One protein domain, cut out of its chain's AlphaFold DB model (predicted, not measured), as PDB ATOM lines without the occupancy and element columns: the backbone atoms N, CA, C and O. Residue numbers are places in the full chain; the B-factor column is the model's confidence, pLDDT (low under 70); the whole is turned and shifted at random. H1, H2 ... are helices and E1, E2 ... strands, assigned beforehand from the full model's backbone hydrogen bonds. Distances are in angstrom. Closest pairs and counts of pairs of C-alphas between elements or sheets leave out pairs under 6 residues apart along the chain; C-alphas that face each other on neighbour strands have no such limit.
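Overview. This is residues 3 to 67 and 80 to 148 of the 218 residues of the protein "NIR_SIR_ferr domain-containing protein" of Corynebacterium doosanense CAU 212 = DSM 45436 (UniProt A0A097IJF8). Two small four-stranded sheets stand nearly edge to edge along the longest axis, E3 of one near E7 of the other, and helices H1, H3 and H4 make a row along one side of them. H1 covers part of one sheet, H4 part of the other, H3 sits between these two helices, and H2 packs near E2. The printed part has 134 residues with four named helices and eight named strands, in the order E1 E2 H1 E3 E4 H2 E5 E6 H3 E7 E8 H4; the class is mixed, helices and strands. The sheets, E1 E2 E4 E3 and E5 E6 E8 E7, are antiparallel throughout. The whole is compact, with a radius of gyration of the C-alphas of 14.4 A, and elongated, spanning 47 by 30 by 24 A.

Arrangement. One sheet runs E1, residues 3 to 6, E2, residues 9 to 14, E4, residues 48 to 53, and E3, residues 40 to 42. Within hydrogen-bond range are N 4 and O 11 at 2.8 A, N 12 and O 50 at 2.8 A, and N 49 and O 41 at 2.8 A. H1, residues 23 to 34, is on this sheet over E4, at a height of 10.5 A, along the strands; the closest C-alphas of H1 and E4 are those of Ala 33 and Ile 50, 5.7 A apart. H2, residues 58 to 67, only grazes it and touches H1 at a steep tilt of 45 degrees, with C-alphas 28 and 60 closest, 6.5 A apart. The other sheet runs E5, residues 81 to 84, E6, residues 90 to 96, E8, residues 123 to 129, and E7, residues 115 to 118. Here N 83 and O 91 at 2.9 A, N 92 and O 126 at 2.8 A, and N 125 and O 117 at 2.8 A are within range. H4, residues 131 to 144, on one face, makes two layers, a helix over a sheet, at a height of 9.8 A. H3, residues 103 to 111, touches H1 at a shallow tilt of 23 degrees, opposite ways, with C-alphas 110 and 27 closest, 5.8 A apart. E2, H1, E3 and E6, H3, E7 are split strand-helix-strand units, same-way strands with another strand between them, each with a right-handed crossover. Every O i to N i+4 pair is within range in H1, but 5 of 6 in H2, 4 of 5 in H3 and 8 of 10 in H4.

Along the chain. E1 begins at C-alpha 3, (-15.284, 9.782, 25.807), and H4 ends at C-alpha 144, (-26.182, 37.242, 23.439). H4 is 20.3 A long, E6 19.5 A, E8 16.9 A, H1 16.4 A and E2 16.2 A.

Size, cuts and confidence. C-alphas 7 and 86 are the two farthest apart, 50.3 A. Residues 68 to 79 are not printed, and C-alphas 67 and 80 are 25.2 A apart across this cut. Of the links printed whole, none is long. Mean pLDDT of the printed part is 91.3; residues 18, 66 and 67 are under 70.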
ATOM      1  N   LEU A   3     -14.505   9.763  24.573       87.56
ATOM      2  CA  LEU A   3     -15.284   9.782  25.807       87.56
ATOM      3  C   LEU A   3     -14.355   9.979  27.007       87.56
ATOM      4  O   LEU A   3     -13.241   9.452  27.036       87.56
ATOM      5  N   ILE A   4     -14.793  10.781  27.971       85.25
ATOM      6  CA  ILE A   4     -14.107  11.016  29.240       85.25
ATOM      7  C   ILE A   4     -15.175  10.979  30.331       85.25
ATOM      8  O   ILE A   4     -15.951  11.922  30.467       85.25
ATOM      9  N   SER A   5     -15.226   9.891  31.091       83.12
ATOM     10  CA  SER A   5     -16.185   9.737  32.186       83.12
ATOM     11  C   SER A   5     -15.692  10.443  33.450       83.12
ATOM     12  O   SER A   5     -14.509  10.376  33.789       83.12
ATOM     13  N   SER A   6     -16.609  11.117  34.140       76.69
ATOM     14  CA  SER A   6     -16.430  11.703  35.472       76.69
ATOM     15  C   SER A   6     -17.605  11.292  36.363       76.69
ATOM     16  O   SER A   6     -18.616  10.798  35.863       76.69
ATOM     17  N   ALA A   7     -17.492  11.532  37.671       73.75
ATOM     18  CA  ALA A   7     -18.612  11.392  38.606       73.75
ATOM     19  C   ALA A   7     -19.810  12.276  38.203       73.75
ATOM     20  O   ALA A   7     -20.954  11.869  38.355       73.75
ATOM     21  N   ASP A   8     -19.534  13.438  37.605       75.81
ATOM     22  CA  ASP A   8     -20.533  14.426  37.166       75.81
ATOM     23  C   ASP A   8     -21.097  14.143  35.758       75.81
ATOM     24  O   ASP A   8     -21.671  15.019  35.114       75.81
ATOM     25  N   GLY A   9     -20.882  12.932  35.236       85.06
ATOM     26  CA  GLY A   9     -21.312  12.515  33.904       85.06
ATOM     27  C   GLY A   9     -20.193  12.485  32.862       85.06
ATOM     28  O   GLY A   9     -19.017  12.772  33.110       85.06
ATOM     29  N   THR A  10     -20.570  12.083  31.654       88.81
ATOM     30  CA  THR A  10     -19.649  11.844  30.546       88.81
ATOM     31  C   THR A  10     -19.406  13.126  29.764       88.81
ATOM     32  O   THR A  10     -20.321  13.806  29.304       88.81
ATOM     33  N   THR A  11     -18.132  13.446  29.575       90.50
ATOM     34  CA  THR A  11     -17.688  14.427  28.596       90.50
ATOM     35  C   THR A  11     -17.402  13.733  27.275       90.50
ATOM     36  O   THR A  11     -16.614  12.788  27.203       90.50
ATOM     37  N   VAL A  12     -17.993  14.252  26.208       92.75
ATOM     38  CA  VAL A  12     -17.870  13.734  24.854       92.75
ATOM     39  C   VAL A  12     -17.164  14.762  23.984       92.75
ATOM     40  O   VAL A  12     -17.552  15.923  23.960       92.75
ATOM     41  N   ARG A  13     -16.131  14.351  23.247       92.00
ATOM     42  CA  ARG A  13     -15.468  15.187  22.238       92.00
ATOM     43  C   ARG A  13     -15.706  14.630  20.841       92.00
ATOM     44  O   ARG A  13     -15.256  13.524  20.531       92.00
ATOM     45  N   ILE A  14     -16.357  15.426  20.001       91.31
ATOM     46  CA  ILE A  14     -16.659  15.125  18.601       91.31
ATOM     47  C   ILE A  14     -15.614  15.784  17.709       91.31
ATOM     48  O   ILE A  14     -15.312  16.970  17.861       91.31
ATOM     49  N   HIS A  15     -15.055  15.005  16.785       88.50
ATOM     50  CA  HIS A  15     -14.040  15.492  15.862       88.50
ATOM     51  C   HIS A  15     -14.683  16.147  14.642       88.50
ATOM     52  O   HIS A  15     -15.256  15.474  13.789       88.50
ATOM     53  N   VAL A  16     -14.601  17.476  14.596       84.50
ATOM     54  CA  VAL A  16     -15.241  18.315  13.566       84.50
ATOM     55  C   VAL A  16     -14.295  19.371  12.990       84.50
ATOM     56  O   VAL A  16     -14.712  20.213  12.206       84.50
ATOM     57  N   ALA A  17     -13.020  19.345  13.387       78.44
ATOM     58  CA  ALA A  17     -12.050  20.351  12.980       78.44
ATOM     59  C   ALA A  17     -11.911  20.390  11.453       78.44
ATOM     60  O   ALA A  17     -11.638  19.362  10.834       78.44
ATOM     61  N   GLY A  18     -12.108  21.573  10.866       68.19
ATOM     62  CA  GLY A  18     -12.022  21.779   9.418       68.19
ATOM     63  C   GLY A  18     -13.174  21.167   8.615       68.19
ATOM     64  O   GLY A  18     -13.038  21.010   7.407       68.19
ATOM     65  N   ARG A  19     -14.286  20.792   9.263       80.88
ATOM     66  CA  ARG A  19     -15.474  20.238   8.601       80.88
ATOM     67  C   ARG A  19     -16.620  21.242   8.613       80.88
ATOM     68  O   ARG A  19     -16.851  21.899   9.627       80.88
ATOM     69  N   ARG A  20     -17.375  21.264   7.514       88.69
ATOM     70  CA  ARG A  20     -18.701  21.882   7.438       88.69
ATOM     71  C   ARG A  20     -19.717  20.897   8.002       88.69
ATOM     72  O   ARG A  20     -19.862  19.791   7.488       88.69
ATOM     73  N   LEU A  21     -20.355  21.268   9.104       92.00
ATOM     74  CA  LEU A  21     -21.462  20.517   9.684       92.00
ATOM     75  C   LEU A  21     -22.744  20.952   8.992       92.00
ATOM     76  O   LEU A  21     -23.013  22.149   8.917       92.00
ATOM     77  N   SER A  22     -23.549  19.997   8.534       93.75
ATOM     78  CA  SER A  22     -24.898  20.318   8.075       93.75
ATOM     79  C   SER A  22     -25.738  20.869   9.234       93.75
ATOM     80  O   SER A  22     -25.456  20.598  10.407       93.75
ATOM     81  N   ALA A  23     -26.815  21.594   8.924       92.44
ATOM     82  CA  ALA A  23     -27.758  22.057   9.942       92.44
ATOM     83  C   ALA A  23     -28.323  20.897  10.784       92.44
ATOM     84  O   ALA A  23     -28.468  21.017  12.003       92.44
ATOM     85  N   ALA A  24     -28.573  19.743  10.153       94.06
ATOM     86  CA  ALA A  24     -29.050  18.539  10.824       94.06
ATOM     87  C   ALA A  24     -28.004  17.961  11.793       94.06
ATOM     88  O   ALA A  24     -28.335  17.636  12.935       94.06
ATOM     89  N   ASP A  25     -26.737  17.883  11.376       94.88
ATOM     90  CA  ASP A  25     -25.649  17.410  12.239       94.88
ATOM     91  C   ASP A  25     -25.424  18.357  13.415       94.88
ATOM     92  O   ASP A  25     -25.261  17.918  14.555       94.88
ATOM     93  N   PHE A  26     -25.463  19.667  13.161       95.75
ATOM     94  CA  PHE A  26     -25.356  20.660  14.219       95.75
ATOM     95  C   PHE A  26     -26.526  20.548  15.208       95.75
ATOM     96  O   PHE A  26     -26.305  20.559  16.418       95.75
ATOM     97  N   ALA A  27     -27.755  20.330  14.731       96.44
ATOM     98  CA  ALA A  27     -28.913  20.092  15.590       96.44
ATOM     99  C   ALA A  27     -28.763  18.833  16.465       96.44
ATOM    100  O   ALA A  27     -29.157  18.858  17.631       96.44
ATOM    101  N   VAL A  28     -28.132  17.762  15.964       96.56
ATOM    102  CA  VAL A  28     -27.791  16.580  16.783       96.56
ATOM    103  C   VAL A  28     -26.851  16.952  17.932       96.56
ATOM    104  O   VAL A  28     -27.035  16.464  19.049       96.56
ATOM    105  N   LEU A  29     -25.872  17.831  17.695       96.44
ATOM    106  CA  LEU A  29     -24.977  18.316  18.749       96.44
ATOM    107  C   LEU A  29     -25.735  19.137  19.798       96.44
ATOM    108  O   LEU A  29     -25.535  18.919  20.991       96.44
ATOM    109  N   VAL A  30     -26.614  20.048  19.368       97.44
ATOM    110  CA  VAL A  30     -27.424  20.888  20.270       97.44
ATOM    111  C   VAL A  30     -28.378  20.044  21.114       97.44
ATOM    112  O   VAL A  30     -28.480  20.252  22.323       97.44
ATOM    113  N   GLU A  31     -29.038  19.062  20.505       96.94
ATOM    114  CA  GLU A  31     -29.922  18.136  21.213       96.94
ATOM    115  C   GLU A  31     -29.152  17.245  22.189       96.94
ATOM    116  O   GLU A  31     -29.619  16.990  23.294       96.94
ATOM    117  N   ALA A  32     -27.948  16.794  21.837       96.38
ATOM    118  CA  ALA A  32     -27.114  16.080  22.791       96.38
ATOM    119  C   ALA A  32     -26.699  16.993  23.956       96.38
ATOM    120  O   ALA A  32     -26.830  16.596  25.109       96.38
ATOM    121  N   ALA A  33     -26.263  18.226  23.687       96.81
ATOM    122  CA  ALA A  33     -25.890  19.174  24.736       96.81
ATOM    123  C   ALA A  33     -27.043  19.482  25.698       96.81
ATOM    124  O   ALA A  33     -26.804  19.606  26.896       96.81
ATOM    125  N   SER A  34     -28.289  19.517  25.212       96.56
ATOM    126  CA  SER A  34     -29.484  19.733  26.042       96.56
ATOM    127  C   SER A  34     -29.695  18.656  27.121       96.56
ATOM    128  O   SER A  34     -30.332  18.929  28.136       96.56
ATOM    129  N   ARG A  35     -29.125  17.458  26.926       95.25
ATOM    130  CA  ARG A  35     -29.139  16.330  27.878       95.25
ATOM    131  C   ARG A  35     -27.945  16.325  28.837       95.25
ATOM    132  O   ARG A  35     -27.816  15.408  29.644       95.25
ATOM    133  N   GLY A  36     -27.046  17.293  28.690       93.06
ATOM    134  CA  GLY A  36     -25.893  17.520  29.547       93.06
ATOM    135  C   GLY A  36     -26.005  18.869  30.251       93.06
ATOM    136  O   GLY A  36     -27.036  19.188  30.838       93.06
ATOM    137  N   ASP A  37     -24.954  19.684  30.171       93.38
ATOM    138  CA  ASP A  37     -24.941  21.038  30.745       93.38
ATOM    139  C   ASP A  37     -25.562  22.125  29.842       93.38
ATOM    140  O   ASP A  37     -25.618  23.290  30.231       93.38
ATOM    141  N   GLY A  38     -26.058  21.759  28.656       95.56
ATOM    142  CA  GLY A  38     -26.760  22.645  27.724       95.56
ATOM    143  C   GLY A  38     -25.867  23.383  26.724       95.56
ATOM    144  O   GLY A  38     -26.377  23.865  25.711       95.56
ATOM    145  N   ASP A  39     -24.557  23.447  26.960       96.56
ATOM    146  CA  ASP A  39     -23.628  24.257  26.172       96.56
ATOM    147  C   ASP A  39     -22.760  23.401  25.231       96.56
ATOM    148  O   ASP A  39     -22.426  22.244  25.504       96.56
ATOM    149  N   LEU A  40     -22.334  23.994  24.111       96.81
ATOM    150  CA  LEU A  40     -21.305  23.415  23.244       96.81
ATOM    151  C   LEU A  40     -19.974  24.131  23.462       96.81
ATOM    152  O   LEU A  40     -19.904  25.358  23.517       96.81
ATOM    153  N   TYR A  41     -18.889  23.364  23.527       94.38
ATOM    154  CA  TYR A  41     -17.554  23.892  23.789       94.38
ATOM    155  C   TYR A  41     -16.635  23.670  22.588       94.38
ATOM    156  O   TYR A  41     -16.215  22.542  22.323       94.38
ATOM    157  N   ILE A  42     -16.262  24.744  21.895       92.31
ATOM    158  CA  ILE A  42     -15.242  24.725  20.846       92.31
ATOM    159  C   ILE A  42     -13.868  24.648  21.514       92.31
ATOM    160  O   ILE A  42     -13.438  25.532  22.256       92.31
ATOM    161  N   THR A  43     -13.165  23.552  21.268       87.19
ATOM    162  CA  THR A  43     -11.822  23.313  21.803       87.19
ATOM    163  C   THR A  43     -10.763  24.091  21.019       87.19
ATOM    164  O   THR A  43     -10.955  24.414  19.850       87.19
ATOM    165  N   SER A  44      -9.580  24.287  21.610       79.44
ATOM    166  CA  SER A  44      -8.412  24.883  20.929       79.44
ATOM    167  C   SER A  44      -7.933  24.110  19.695       79.44
ATOM    168  O   SER A  44      -7.107  24.601  18.945       79.44
ATOM    169  N   ARG A  45      -8.450  22.897  19.470       81.38
ATOM    170  CA  ARG A  45      -8.169  22.071  18.288       81.38
ATOM    171  C   ARG A  45      -9.307  22.079  17.263       81.38
ATOM    172  O   ARG A  45      -9.345  21.194  16.423       81.38
ATOM    173  N   GLY A  46     -10.280  22.985  17.385       84.38
ATOM    174  CA  GLY A  46     -11.418  23.077  16.461       84.38
ATOM    175  C   GLY A  46     -12.393  21.902  16.555       84.38
ATOM    176  O   GLY A  46     -13.135  21.633  15.628       84.38
ATOM    177  N   ASN A  47     -12.381  21.162  17.663       90.38
ATOM    178  CA  ASN A  47     -13.351  20.095  17.928       90.38
ATOM    179  C   ASN A  47     -14.449  20.601  18.861       90.38
ATOM    180  O   ASN A  47     -14.187  21.508  19.650       90.38
ATOM    181  N   ILE A  48     -15.613  19.956  18.852       94.06
ATOM    182  CA  ILE A  48     -16.717  20.270  19.764       94.06
ATOM    183  C   ILE A  48     -16.688  19.304  20.943       94.06
ATOM    184  O   ILE A  48     -16.444  18.107  20.789       94.06
ATOM    185  N   GLN A  49     -16.915  19.832  22.137       94.19
ATOM    186  CA  GLN A  49     -17.066  19.061  23.357       94.19
ATOM    187  C   GLN A  49     -18.451  19.312  23.963       94.19
ATOM    188  O   GLN A  49     -18.911  20.448  23.991       94.19
ATOM    189  N   ILE A  50     -19.073  18.242  24.455       95.06
ATOM    190  CA  ILE A  50     -20.333  18.210  25.208       95.06
ATOM    191  C   ILE A  50     -20.013  17.630  26.586       95.06
ATOM    192  O   ILE A  50     -19.145  16.759  26.695       95.06
ATOM    193  N   ARG A  51     -20.642  18.128  27.650       92.88
ATOM    194  CA  ARG A  51     -20.315  17.748  29.032       92.88
ATOM    195  C   ARG A  51     -21.564  17.325  29.793       92.88
ATOM    196  O   ARG A  51     -22.665  17.719  29.436       92.88
ATOM    197  N   GLY A  52     -21.365  16.535  30.848       91.62
ATOM    198  CA  GLY A  52     -22.429  16.173  31.790       91.62
ATOM    199  C   GLY A  52     -23.450  15.171  31.255       91.62
ATOM    200  O   GLY A  52     -24.552  15.097  31.780       91.62
ATOM    201  N   LEU A  53     -23.120  14.400  30.215       92.81
ATOM    202  CA  LEU A  53     -24.050  13.416  29.661       92.81
ATOM    203  C   LEU A  53     -24.165  12.199  30.581       92.81
ATOM    204  O   LEU A  53     -23.166  11.520  30.828       92.81
ATOM    205  N   ALA A  54     -25.380  11.889  31.039       91.44
ATOM    206  CA  ALA A  54     -25.659  10.629  31.731       91.44
ATOM    207  C   ALA A  54     -25.434   9.429  30.794       91.44
ATOM    208  O   ALA A  54     -24.760   8.467  31.155       91.44
ATOM    209  N   GLU A  55     -25.914   9.547  29.555       90.56
ATOM    210  CA  GLU A  55     -25.744   8.566  28.485       90.56
ATOM    211  C   GLU A  55     -25.410   9.277  27.170       90.56
ATOM    212  O   GLU A  55     -25.859  10.398  26.918       90.56
ATOM    213  N   VAL A  56     -24.603   8.633  26.323       90.62
ATOM    214  CA  VAL A  56     -24.214   9.180  25.015       90.62
ATOM    215  C   VAL A  56     -25.294   8.817  23.988       90.62
ATOM    216  O   VAL A  56     -25.477   7.631  23.733       90.62
ATOM    217  N   PRO A  57     -25.990   9.787  23.361       90.50
ATOM    218  CA  PRO A  57     -27.052   9.473  22.405       90.50
ATOM    219  C   PRO A  57     -26.532   8.744  21.158       90.50
ATOM    220  O   PRO A  57     -25.525   9.155  20.578       90.50
ATOM    221  N   ASP A  58     -27.267   7.747  20.661       91.19
ATOM    222  CA  ASP A  58     -26.879   6.967  19.471       91.19
ATOM    223  C   ASP A  58     -26.618   7.836  18.238       91.19
ATOM    224  O   ASP A  58     -25.648   7.624  17.511       91.19
ATOM    225  N   LYS A  59     -27.440   8.873  18.027       89.38
ATOM    226  CA  LYS A  59     -27.257   9.833  16.926       89.38
ATOM    227  C   LYS A  59     -25.912  10.558  17.004       89.38
ATOM    228  O   LYS A  59     -25.297  10.812  15.974       89.38
ATOM    229  N   LEU A  60     -25.435  10.863  18.213       88.06
ATOM    230  CA  LEU A  60     -24.137  11.503  18.424       88.06
ATOM    231  C   LEU A  60     -22.987  10.538  18.099       88.06
ATOM    232  O   LEU A  60     -21.995  10.927  17.479       88.06
ATOM    233  N   SER A  61     -23.143   9.267  18.474       86.62
ATOM    234  CA  SER A  61     -22.209   8.198  18.114       86.62
ATOM    235  C   SER A  61     -22.151   7.988  16.599       86.62
ATOM    236  O   SER A  61     -21.057   7.937  16.035       86.62
ATOM    237  N   ALA A  62     -23.307   7.952  15.930       85.06
ATOM    238  CA  ALA A  62     -23.411   7.832  14.479       85.06
ATOM    239  C   ALA A  62     -22.754   9.017  13.757       85.06
ATOM    240  O   ALA A  62     -21.917   8.806  12.879       85.06
ATOM    241  N   LEU A  63     -23.034  10.251  14.191       85.00
ATOM    242  CA  LEU A  63     -22.390  11.458  13.666       85.00
ATOM    243  C   LEU A  63     -20.862  11.360  13.756       85.00
ATOM    244  O   LEU A  63     -20.147  11.649  12.794       85.00
ATOM    245  N   SER A  64     -20.340  10.888  14.892       78.81
ATOM    246  CA  SER A  64     -18.900  10.688  15.027       78.81
ATOM    247  C   SER A  64     -18.346   9.553  14.162       78.81
ATOM    248  O   SER A  64     -17.150   9.588  13.878       78.81
ATOM    249  N   ALA A  65     -19.135   8.540  13.812       74.00
ATOM    250  CA  ALA A  65     -18.688   7.415  12.991       74.00
ATOM    251  C   ALA A  65     -18.664   7.774  11.497       74.00
ATOM    252  O   ALA A  65     -17.763   7.358  10.781       74.00
ATOM    253  N   MET A  66     -19.582   8.630  11.039       61.72
ATOM    254  CA  MET A  66     -19.603   9.144   9.659       61.72
ATOM    255  C   MET A  66     -18.480  10.156   9.358       61.72
ATOM    256  O   MET A  66     -18.383  10.697   8.261       61.72
ATOM    257  N   SER A  67     -17.619  10.428  10.342       53.19
ATOM    258  CA  SER A  67     -16.647  11.523  10.345       53.19
ATOM    259  C   SER A  67     -15.347  11.271   9.572       53.19
ATOM    260  O   SER A  67     -14.529  12.184   9.500       53.19
ATOM    261  N   LEU A  80     -13.879  35.859  10.869       87.00
ATOM    262  CA  LEU A  80     -14.671  36.594  11.846       87.00
ATOM    263  C   LEU A  80     -15.258  37.808  11.144       87.00
ATOM    264  O   LEU A  80     -14.523  38.533  10.483       87.00
ATOM    265  N   GLY A  81     -16.566  38.000  11.269       90.31
ATOM    266  CA  GLY A  81     -17.276  39.046  10.549       90.31
ATOM    267  C   GLY A  81     -17.939  38.551   9.273       90.31
ATOM    268  O   GLY A  81     -18.353  37.395   9.182       90.31
ATOM    269  N   TRP A  82     -18.121  39.471   8.335       94.19
ATOM    270  CA  TRP A  82     -19.001  39.318   7.183       94.19
ATOM    271  C   TRP A  82     -18.205  39.066   5.906       94.19
ATOM    272  O   TRP A  82     -17.360  39.882   5.536       94.19
ATOM    273  N   PHE A  83     -18.512  37.977   5.202       92.75
ATOM    274  CA  PHE A  83     -17.822  37.593   3.972       92.75
ATOM    275  C   PHE A  83     -18.826  37.358   2.848       92.75
ATOM    276  O   PHE A  83     -19.549  36.363   2.842       92.75
ATOM    277  N   GLU A  84     -18.860  38.271   1.880       93.25
ATOM    278  CA  GLU A  84     -19.687  38.119   0.682       93.25
ATOM    279  C   GLU A  84     -19.100  37.070  -0.262       93.25
ATOM    280  O   GLU A  84     -17.887  37.004  -0.489       93.25
ATOM    281  N   ARG A  85     -19.979  36.252  -0.837       91.00
ATOM    282  CA  ARG A  85     -19.625  35.200  -1.785       91.00
ATOM    283  C   ARG A  85     -20.021  35.593  -3.207       91.00
ATOM    284  O   ARG A  85     -20.965  36.358  -3.396       91.00
ATOM    285  N   PRO A  86     -19.350  35.038  -4.235       91.94
ATOM    286  CA  PRO A  86     -19.671  35.344  -5.633       91.94
ATOM    287  C   PRO A  86     -21.113  35.014  -6.050       91.94
ATOM    288  O   PRO A  86     -21.603  35.569  -7.026       91.94
ATOM    289  N   ASP A  87     -21.779  34.108  -5.330       90.94
ATOM    290  CA  ASP A  87     -23.179  33.719  -5.540       90.94
ATOM    291  C   ASP A  87     -24.189  34.654  -4.841       90.94
ATOM    292  O   ASP A  87     -25.392  34.410  -4.900       90.94
ATOM    293  N   GLY A  88     -23.717  35.730  -4.202       93.88
ATOM    294  CA  GLY A  88     -24.545  36.697  -3.479       93.88
ATOM    295  C   GLY A  88     -24.920  36.274  -2.055       93.88
ATOM    296  O   GLY A  88     -25.617  37.024  -1.370       93.88
ATOM    297  N   THR A  89     -24.467  35.106  -1.594       95.88
ATOM    298  CA  THR A  89     -24.643  34.666  -0.204       95.88
ATOM    299  C   THR A  89     -23.537  35.202   0.707       95.88
ATOM    300  O   THR A  89     -22.550  35.788   0.256       95.88
ATOM    301  N   VAL A  90     -23.709  35.019   2.013       95.50
ATOM    302  CA  VAL A  90     -22.813  35.516   3.057       95.50
ATOM    303  C   VAL A  90     -22.346  34.359   3.926       95.50
ATOM    304  O   VAL A  90     -23.155  33.604   4.468       95.50
ATOM    305  N   ASP A  91     -21.035  34.260   4.113       95.00
ATOM    306  CA  ASP A  91     -20.462  33.507   5.220       95.00
ATOM    307  C   ASP A  91     -20.280  34.468   6.411       95.00
ATOM    308  O   ASP A  91     -19.703  35.549   6.279       95.00
ATOM    309  N   LEU A  92     -20.819  34.101   7.575       95.56
ATOM    310  CA  LEU A  92     -20.847  34.937   8.774       95.56
ATOM    311  C   LEU A  92     -20.087  34.259   9.914       95.56
ATOM    312  O   LEU A  92     -20.541  33.268  10.492       95.56
ATOM    313  N   GLY A  93     -18.930  34.817  10.252       94.88
ATOM    314  CA  GLY A  93     -18.057  34.339  11.314       94.88
ATOM    315  C   GLY A  93     -18.354  34.988  12.661       94.88
ATOM    316  O   GLY A  93     -18.393  36.213  12.748       94.88
ATOM    317  N   GLY A  94     -18.504  34.191  13.721       94.75
ATOM    318  CA  GLY A  94     -18.761  34.649  15.088       94.75
ATOM    319  C   GLY A  94     -17.750  34.110  16.106       94.75
ATOM    320  O   GLY A  94     -17.415  32.923  16.120       94.75
ATOM    321  N   ALA A  95     -17.279  34.977  16.999       93.88
ATOM    322  CA  ALA A  95     -16.392  34.647  18.109       93.88
ATOM    323  C   ALA A  95     -17.144  34.598  19.443       93.88
ATOM    324  O   ALA A  95     -18.085  35.355  19.683       93.88
ATOM    325  N   LEU A  96     -16.698  33.705  20.329       91.62
ATOM    326  CA  LEU A  96     -17.333  33.432  21.616       91.62
ATOM    327  C   LEU A  96     -16.305  33.469  22.737       91.62
ATOM    328  O   LEU A  96     -15.206  32.916  22.612       91.62
ATOM    329  N   ALA A  97     -16.694  34.034  23.878       90.38
ATOM    330  CA  ALA A  97     -15.877  33.989  25.080       90.38
ATOM    331  C   ALA A  97     -15.551  32.533  25.447       90.38
ATOM    332  O   ALA A  97     -16.436  31.699  25.656       90.38
ATOM    333  N   PHE A  98     -14.253  32.223  25.479       90.62
ATOM    334  CA  PHE A  98     -13.720  30.898  25.812       90.62
ATOM    335  C   PHE A  98     -14.260  29.744  24.944       90.62
ATOM    336  O   PHE A  98     -14.153  28.584  25.346       90.62
ATOM    337  N   GLY A  99     -14.803  30.044  23.756       91.81
ATOM    338  CA  GLY A  99     -15.352  29.049  22.831       91.81
ATOM    339  C   GLY A  99     -16.629  28.373  23.312       91.81
ATOM    340  O   GLY A  99     -16.886  27.240  22.918       91.81
ATOM    341  N   VAL A 100     -17.403  29.019  24.187       94.44
ATOM    342  CA  VAL A 100     -18.661  28.461  24.698       94.44
ATOM    343  C   VAL A 100     -19.828  28.965  23.852       94.44
ATOM    344  O   VAL A 100     -20.175  30.143  23.915       94.44
ATOM    345  N   ILE A 101     -20.455  28.078  23.078       96.62
ATOM    346  CA  ILE A 101     -21.744  28.348  22.433       96.62
ATOM    347  C   ILE A 101     -22.818  28.025  23.470       96.62
ATOM    348  O   ILE A 101     -23.133  26.857  23.710       96.62
ATOM    349  N   ARG A 102     -23.373  29.064  24.097       96.56
ATOM    350  CA  ARG A 102     -24.414  28.874  25.110       96.56
ATOM    351  C   ARG A 102     -25.667  28.238  24.517       96.56
ATOM    352  O   ARG A 102     -26.010  28.548  23.376       96.56
ATOM    353  N   ALA A 103     -26.415  27.481  25.315       96.75
ATOM    354  CA  ALA A 103     -27.644  26.794  24.904       96.75
ATOM    355  C   ALA A 103     -28.591  27.657  24.046       96.75
ATOM    356  O   ALA A 103     -29.098  27.212  23.017       96.75
ATOM    357  N   LYS A 104     -28.820  28.919  24.442       97.25
ATOM    358  CA  LYS A 104     -29.684  29.850  23.695       97.25
ATOM    359  C   LYS A 104     -29.113  30.198  22.318       97.25
ATOM    360  O   LYS A 104     -29.858  30.196  21.345       97.25
ATOM    361  N   VAL A 105     -27.811  30.475  22.237       97.69
ATOM    362  CA  VAL A 105     -27.117  30.737  20.967       97.69
ATOM    363  C   VAL A 105     -27.170  29.486  20.097       97.69
ATOM    364  O   VAL A 105     -27.595  29.568  18.955       97.69
ATOM    365  N   ALA A 106     -26.844  28.319  20.655       97.25
ATOM    366  CA  ALA A 106     -26.831  27.049  19.937       97.25
ATOM    367  C   ALA A 106     -28.194  26.730  19.288       97.25
ATOM    368  O   ALA A 106     -28.252  26.391  18.111       97.25
ATOM    369  N   LYS A 107     -29.295  26.937  20.024       96.44
ATOM    370  CA  LYS A 107     -30.668  26.790  19.506       96.44
ATOM    371  C   LYS A 107     -31.011  27.793  18.403       96.44
ATOM    372  O   LYS A 107     -31.739  27.460  17.479       96.44
ATOM    373  N   LEU A 108     -30.516  29.025  18.483       96.75
ATOM    374  CA  LEU A 108     -30.747  30.011  17.424       96.75
ATOM    375  C   LEU A 108     -29.967  29.659  16.157       96.75
ATOM    376  O   LEU A 108     -30.507  29.792  15.067       96.75
ATOM    377  N   LEU A 109     -28.745  29.137  16.294       95.25
ATOM    378  CA  LEU A 109     -27.965  28.674  15.146       95.25
ATOM    379  C   LEU A 109     -28.670  27.540  14.387       95.25
ATOM    380  O   LEU A 109     -28.605  27.514  13.166       95.25
ATOM    381  N   THR A 110     -29.406  26.654  15.073       95.12
ATOM    382  CA  THR A 110     -30.193  25.611  14.387       95.12
ATOM    383  C   THR A 110     -31.374  26.164  13.590       95.12
ATOM    384  O   THR A 110     -31.763  25.551  12.607       95.12
ATOM    385  N   VAL A 111     -31.931  27.317  13.981       94.69
ATOM    386  CA  VAL A 111     -33.059  27.958  13.272       94.69
ATOM    387  C   VAL A 111     -32.613  28.590  11.954       94.69
ATOM    388  O   VAL A 111     -33.419  28.738  11.046       94.69
ATOM    389  N   LEU A 112     -31.336  28.959  11.839       93.62
ATOM    390  CA  LEU A 112     -30.789  29.549  10.616       93.62
ATOM    391  C   LEU A 112     -30.608  28.521   9.491       93.62
ATOM    392  O   LEU A 112     -30.351  28.924   8.365       93.62
ATOM    393  N   GLU A 113     -30.690  27.222   9.805       92.44
ATOM    394  CA  GLU A 113     -30.548  26.103   8.858       92.44
ATOM    395  C   GLU A 113     -29.275  26.153   7.987       92.44
ATOM    396  O   GLU A 113     -29.177  25.498   6.951       92.44
ATOM    397  N   ALA A 114     -28.256  26.884   8.444       92.38
ATOM    398  CA  ALA A 114     -26.986  27.047   7.755       92.38
ATOM    399  C   ALA A 114     -26.007  25.916   8.082       92.38
ATOM    400  O   ALA A 114     -26.033  25.331   9.171       92.38
ATOM    401  N   GLU A 115     -25.078  25.656   7.161       94.19
ATOM    402  CA  GLU A 115     -23.902  24.856   7.491       94.19
ATOM    403  C   GLU A 115     -23.010  25.609   8.481       94.19
ATOM    404  O   GLU A 115     -22.817  26.821   8.362       94.19
ATOM    405  N   VAL A 116     -22.426  24.878   9.429       93.50
ATOM    406  CA  VAL A 116     -21.596  25.443  10.495       93.50
ATOM    407  C   VAL A 116     -20.199  24.845  10.459       93.50
ATOM    408  O   VAL A 116     -20.033  23.634  10.601       93.50
ATOM    409  N   THR A 117     -19.175  25.686  10.368       92.44
ATOM    410  CA  THR A 117     -17.787  25.286  10.644       92.44
ATOM    411  C   THR A 117     -17.368  25.822  12.004       92.44
ATOM    412  O   THR A 117     -17.722  26.936  12.370       92.44
ATOM    413  N   VAL A 118     -16.591  25.054  12.771       90.50
ATOM    414  CA  VAL A 118     -15.908  25.559  13.973       90.50
ATOM    415  C   VAL A 118     -14.398  25.552  13.774       90.50
ATOM    416  O   VAL A 118     -13.846  24.671  13.113       90.50
ATOM    417  N   THR A 119     -13.710  26.517  14.379       85.81
ATOM    418  CA  THR A 119     -12.269  26.708  14.174       85.81
ATOM    419  C   THR A 119     -11.466  26.502  15.458       85.81
ATOM    420  O   THR A 119     -11.970  26.607  16.580       85.81
ATOM    421  N   ALA A 120     -10.159  26.269  15.311       82.44
ATOM    422  CA  ALA A 120      -9.219  26.224  16.435       82.44
ATOM    423  C   ALA A 120      -9.121  27.558  17.208       82.44
ATOM    424  O   ALA A 120      -8.676  27.584  18.356       82.44
ATOM    425  N   ARG A 121      -9.604  28.663  16.620       82.06
ATOM    426  CA  ARG A 121      -9.646  29.990  17.249       82.06
ATOM    427  C   ARG A 121     -10.900  30.234  18.089       82.06
ATOM    428  O   ARG A 121     -11.122  31.370  18.495       82.06
ATOM    429  N   ARG A 122     -11.674  29.182  18.401       86.44
ATOM    430  CA  ARG A 122     -12.910  29.266  19.206       86.44
ATOM    431  C   ARG A 122     -13.990  30.132  18.548       86.44
ATOM    432  O   ARG A 122     -14.777  30.782  19.234       86.44
ATOM    433  N   THR A 123     -14.009  30.121  17.220       90.44
ATOM    434  CA  THR A 123     -15.035  30.766  16.399       90.44
ATOM    435  C   THR A 123     -15.890  29.713  15.712       90.44
ATOM    436  O   THR A 123     -15.466  28.561  15.560       90.44
ATOM    437  N   PHE A 124     -17.081  30.120  15.293       93.19
ATOM    438  CA  PHE A 124     -17.898  29.389  14.333       93.19
ATOM    439  C   PHE A 124     -18.122  30.247  13.088       93.19
ATOM    440  O   PHE A 124     -18.021  31.471  13.161       93.19
ATOM    441  N   VAL A 125     -18.449  29.612  11.970       94.00
ATOM    442  CA  VAL A 125     -18.829  30.271  10.720       94.00
ATOM    443  C   VAL A 125     -20.117  29.647  10.226       94.00
ATOM    444  O   VAL A 125     -20.207  28.423  10.143       94.00
ATOM    445  N   LEU A 126     -21.105  30.487   9.946       95.00
ATOM    446  CA  LEU A 126     -22.338  30.113   9.266       95.00
ATOM    447  C   LEU A 126     -22.145  30.355   7.785       95.00
ATOM    448  O   LEU A 126     -21.697  31.437   7.415       95.00
ATOM    449  N   HIS A 127     -22.469  29.378   6.952       94.06
ATOM    450  CA  HIS A 127     -22.198  29.485   5.529       94.06
ATOM    451  C   HIS A 127     -23.456  29.662   4.688       94.06
ATOM    452  O   HIS A 127     -24.482  29.045   4.964       94.06
ATOM    453  N   GLY A 128     -23.325  30.438   3.610       93.56
ATOM    454  CA  GLY A 128     -24.346  30.530   2.568       93.56
ATOM    455  C   GLY A 128     -25.644  31.204   3.017       93.56
ATOM    456  O   GLY A 128     -26.710  30.858   2.518       93.56
ATOM    457  N   LEU A 129     -25.574  32.140   3.965       96.25
ATOM    458  CA  LEU A 129     -26.738  32.898   4.410       96.25
ATOM    459  C   LEU A 129     -27.180  33.886   3.330       96.25
ATOM    460  O   LEU A 129     -26.352  34.544   2.701       96.25
ATOM    461  N   GLU A 130     -28.486  34.073   3.167       97.12
ATOM    462  CA  GLU A 130     -28.976  35.248   2.448       97.12
ATOM    463  C   GLU A 130     -28.589  36.524   3.225       97.12
ATOM    464  O   GLU A 130     -28.641  36.517   4.461       97.12
ATOM    465  N   PRO A 131     -28.246  37.642   2.555       97.00
ATOM    466  CA  PRO A 131     -27.770  38.849   3.236       97.00
ATOM    467  C   PRO A 131     -28.700  39.340   4.356       97.00
ATOM    468  O   PRO A 131     -28.261  39.609   5.470       97.00
ATOM    469  N   HIS A 132     -30.011  39.365   4.116       97.44
ATOM    470  CA  HIS A 132     -30.978  39.799   5.126       97.44
ATOM    471  C   HIS A 132     -31.067  38.841   6.333       97.44
ATOM    472  O   HIS A 132     -31.322  39.281   7.457       97.44
ATOM    473  N   VAL A 133     -30.816  37.542   6.131       97.44
ATOM    474  CA  VAL A 133     -30.730  36.546   7.211       97.44
ATOM    475  C   VAL A 133     -29.453  36.760   8.022       97.44
ATOM    476  O   VAL A 133     -29.506  36.740   9.252       97.44
ATOM    477  N   ALA A 134     -28.322  37.026   7.364       97.06
ATOM    478  CA  ALA A 134     -27.069  37.351   8.041       97.06
ATOM    479  C   ALA A 134     -27.192  38.632   8.892       97.06
ATOM    480  O   ALA A 134     -26.764  38.644  10.047       97.06
ATOM    481  N   GLU A 135     -27.861  39.678   8.392       97.62
ATOM    482  CA  GLU A 135     -28.153  40.885   9.181       97.62
ATOM    483  C   GLU A 135     -28.991  40.573  10.429       97.62
ATOM    484  O   GLU A 135     -28.684  41.040  11.533       97.62
ATOM    485  N   ALA A 136     -30.051  39.775  10.273       97.38
ATOM    486  CA  ALA A 136     -30.894  39.361  11.388       97.38
ATOM    487  C   ALA A 136     -30.104  38.531  12.413       97.38
ATOM    488  O   ALA A 136     -30.232  38.759  13.620       97.38
ATOM    489  N   ALA A 137     -29.241  37.624  11.947       97.12
ATOM    490  CA  ALA A 137     -28.372  36.823  12.798       97.12
ATOM    491  C   ALA A 137     -27.454  37.714  13.646       97.12
ATOM    492  O   ALA A 137     -27.406  37.536  14.863       97.12
ATOM    493  N   VAL A 138     -26.805  38.727  13.060       97.38
ATOM    494  CA  VAL A 138     -25.980  39.688  13.817       97.38
ATOM    495  C   VAL A 138     -26.808  40.394  14.895       97.38
ATOM    496  O   VAL A 138     -26.411  40.412  16.063       97.38
ATOM    497  N   ARG A 139     -27.989  40.921  14.545       97.44
ATOM    498  CA  ARG A 139     -28.863  41.656  15.483       97.44
ATOM    499  C   ARG A 139     -29.337  40.807  16.661       97.44
ATOM    500  O   ARG A 139     -29.517  41.335  17.756       97.44
ATOM    501  N   VAL A 140     -29.552  39.510  16.448       97.31
ATOM    502  CA  VAL A 140     -30.041  38.592  17.486       97.31
ATOM    503  C   VAL A 140     -28.897  38.010  18.316       97.31
ATOM    504  O   VAL A 140     -29.022  37.886  19.534       97.31
ATOM    505  N   LEU A 141     -27.789  37.635  17.678       97.50
ATOM    506  CA  LEU A 141     -26.700  36.905  18.324       97.50
ATOM    507  C   LEU A 141     -25.720  37.831  19.050       97.50
ATOM    508  O   LEU A 141     -25.208  37.448  20.105       97.50
ATOM    509  N   ALA A 142     -25.491  39.052  18.553       96.38
ATOM    510  CA  ALA A 142     -24.554  39.977  19.187       96.38
ATOM    511  C   ALA A 142     -24.946  40.349  20.632       96.38
ATOM    512  O   ALA A 142     -24.109  40.205  21.528       96.38
ATOM    513  N   PRO A 143     -26.220  40.682  20.938       96.69
ATOM    514  CA  PRO A 143     -26.661  40.911  22.317       96.69
ATOM    515  C   PRO A 143     -26.528  39.688  23.240       96.69
ATOM    516  O   PRO A 143     -26.574  39.826  24.459       96.69
ATOM    517  N   LEU A 144     -26.376  38.482  22.681       96.25
ATOM    518  CA  LEU A 144     -26.182  37.242  23.439       96.25
ATOM    519  C   LEU A 144     -24.702  36.921  23.706       96.25
ATOM    520  O   LEU A 144     -24.401  35.889  24.315       96.25
ATOM    521  N   GLY A 145     -23.790  37.812  23.302       93.00
ATOM    522  CA  GLY A 145     -22.353  37.705  23.552       93.00
ATOM    523  C   GLY A 145     -21.552  37.070  22.417       93.00
ATOM    524  O   GLY A 145     -20.421  36.647  22.653       93.00
ATOM    525  N   VAL A 146     -22.118  36.982  21.208       95.94
ATOM    526  CA  VAL A 146     -21.353  36.641  19.999       95.94
ATOM    527  C   VAL A 146     -20.720  37.914  19.444       95.94
ATOM    528  O   VAL A 146     -21.421  38.881  19.170       95.94
ATOM    529  N   SER A 147     -19.404  37.927  19.249       94.75
ATOM    530  CA  SER A 147     -18.751  39.025  18.531       94.75
ATOM    531  C   SER A 147     -18.643  38.692  17.051       94.75
ATOM    532  O   SER A 147     -18.189  37.603  16.714       94.75
ATOM    533  N   PHE A 148     -18.996  39.636  16.185       94.50
ATOM    534  CA  PHE A 148     -18.748  39.571  14.736       94.50
ATOM    535  C   PHE A 148     -17.653  40.557  14.300       94.50
ATOM    536  O   PHE A 148     -17.361  40.681  13.121       94.50
TER     537      PHE A 148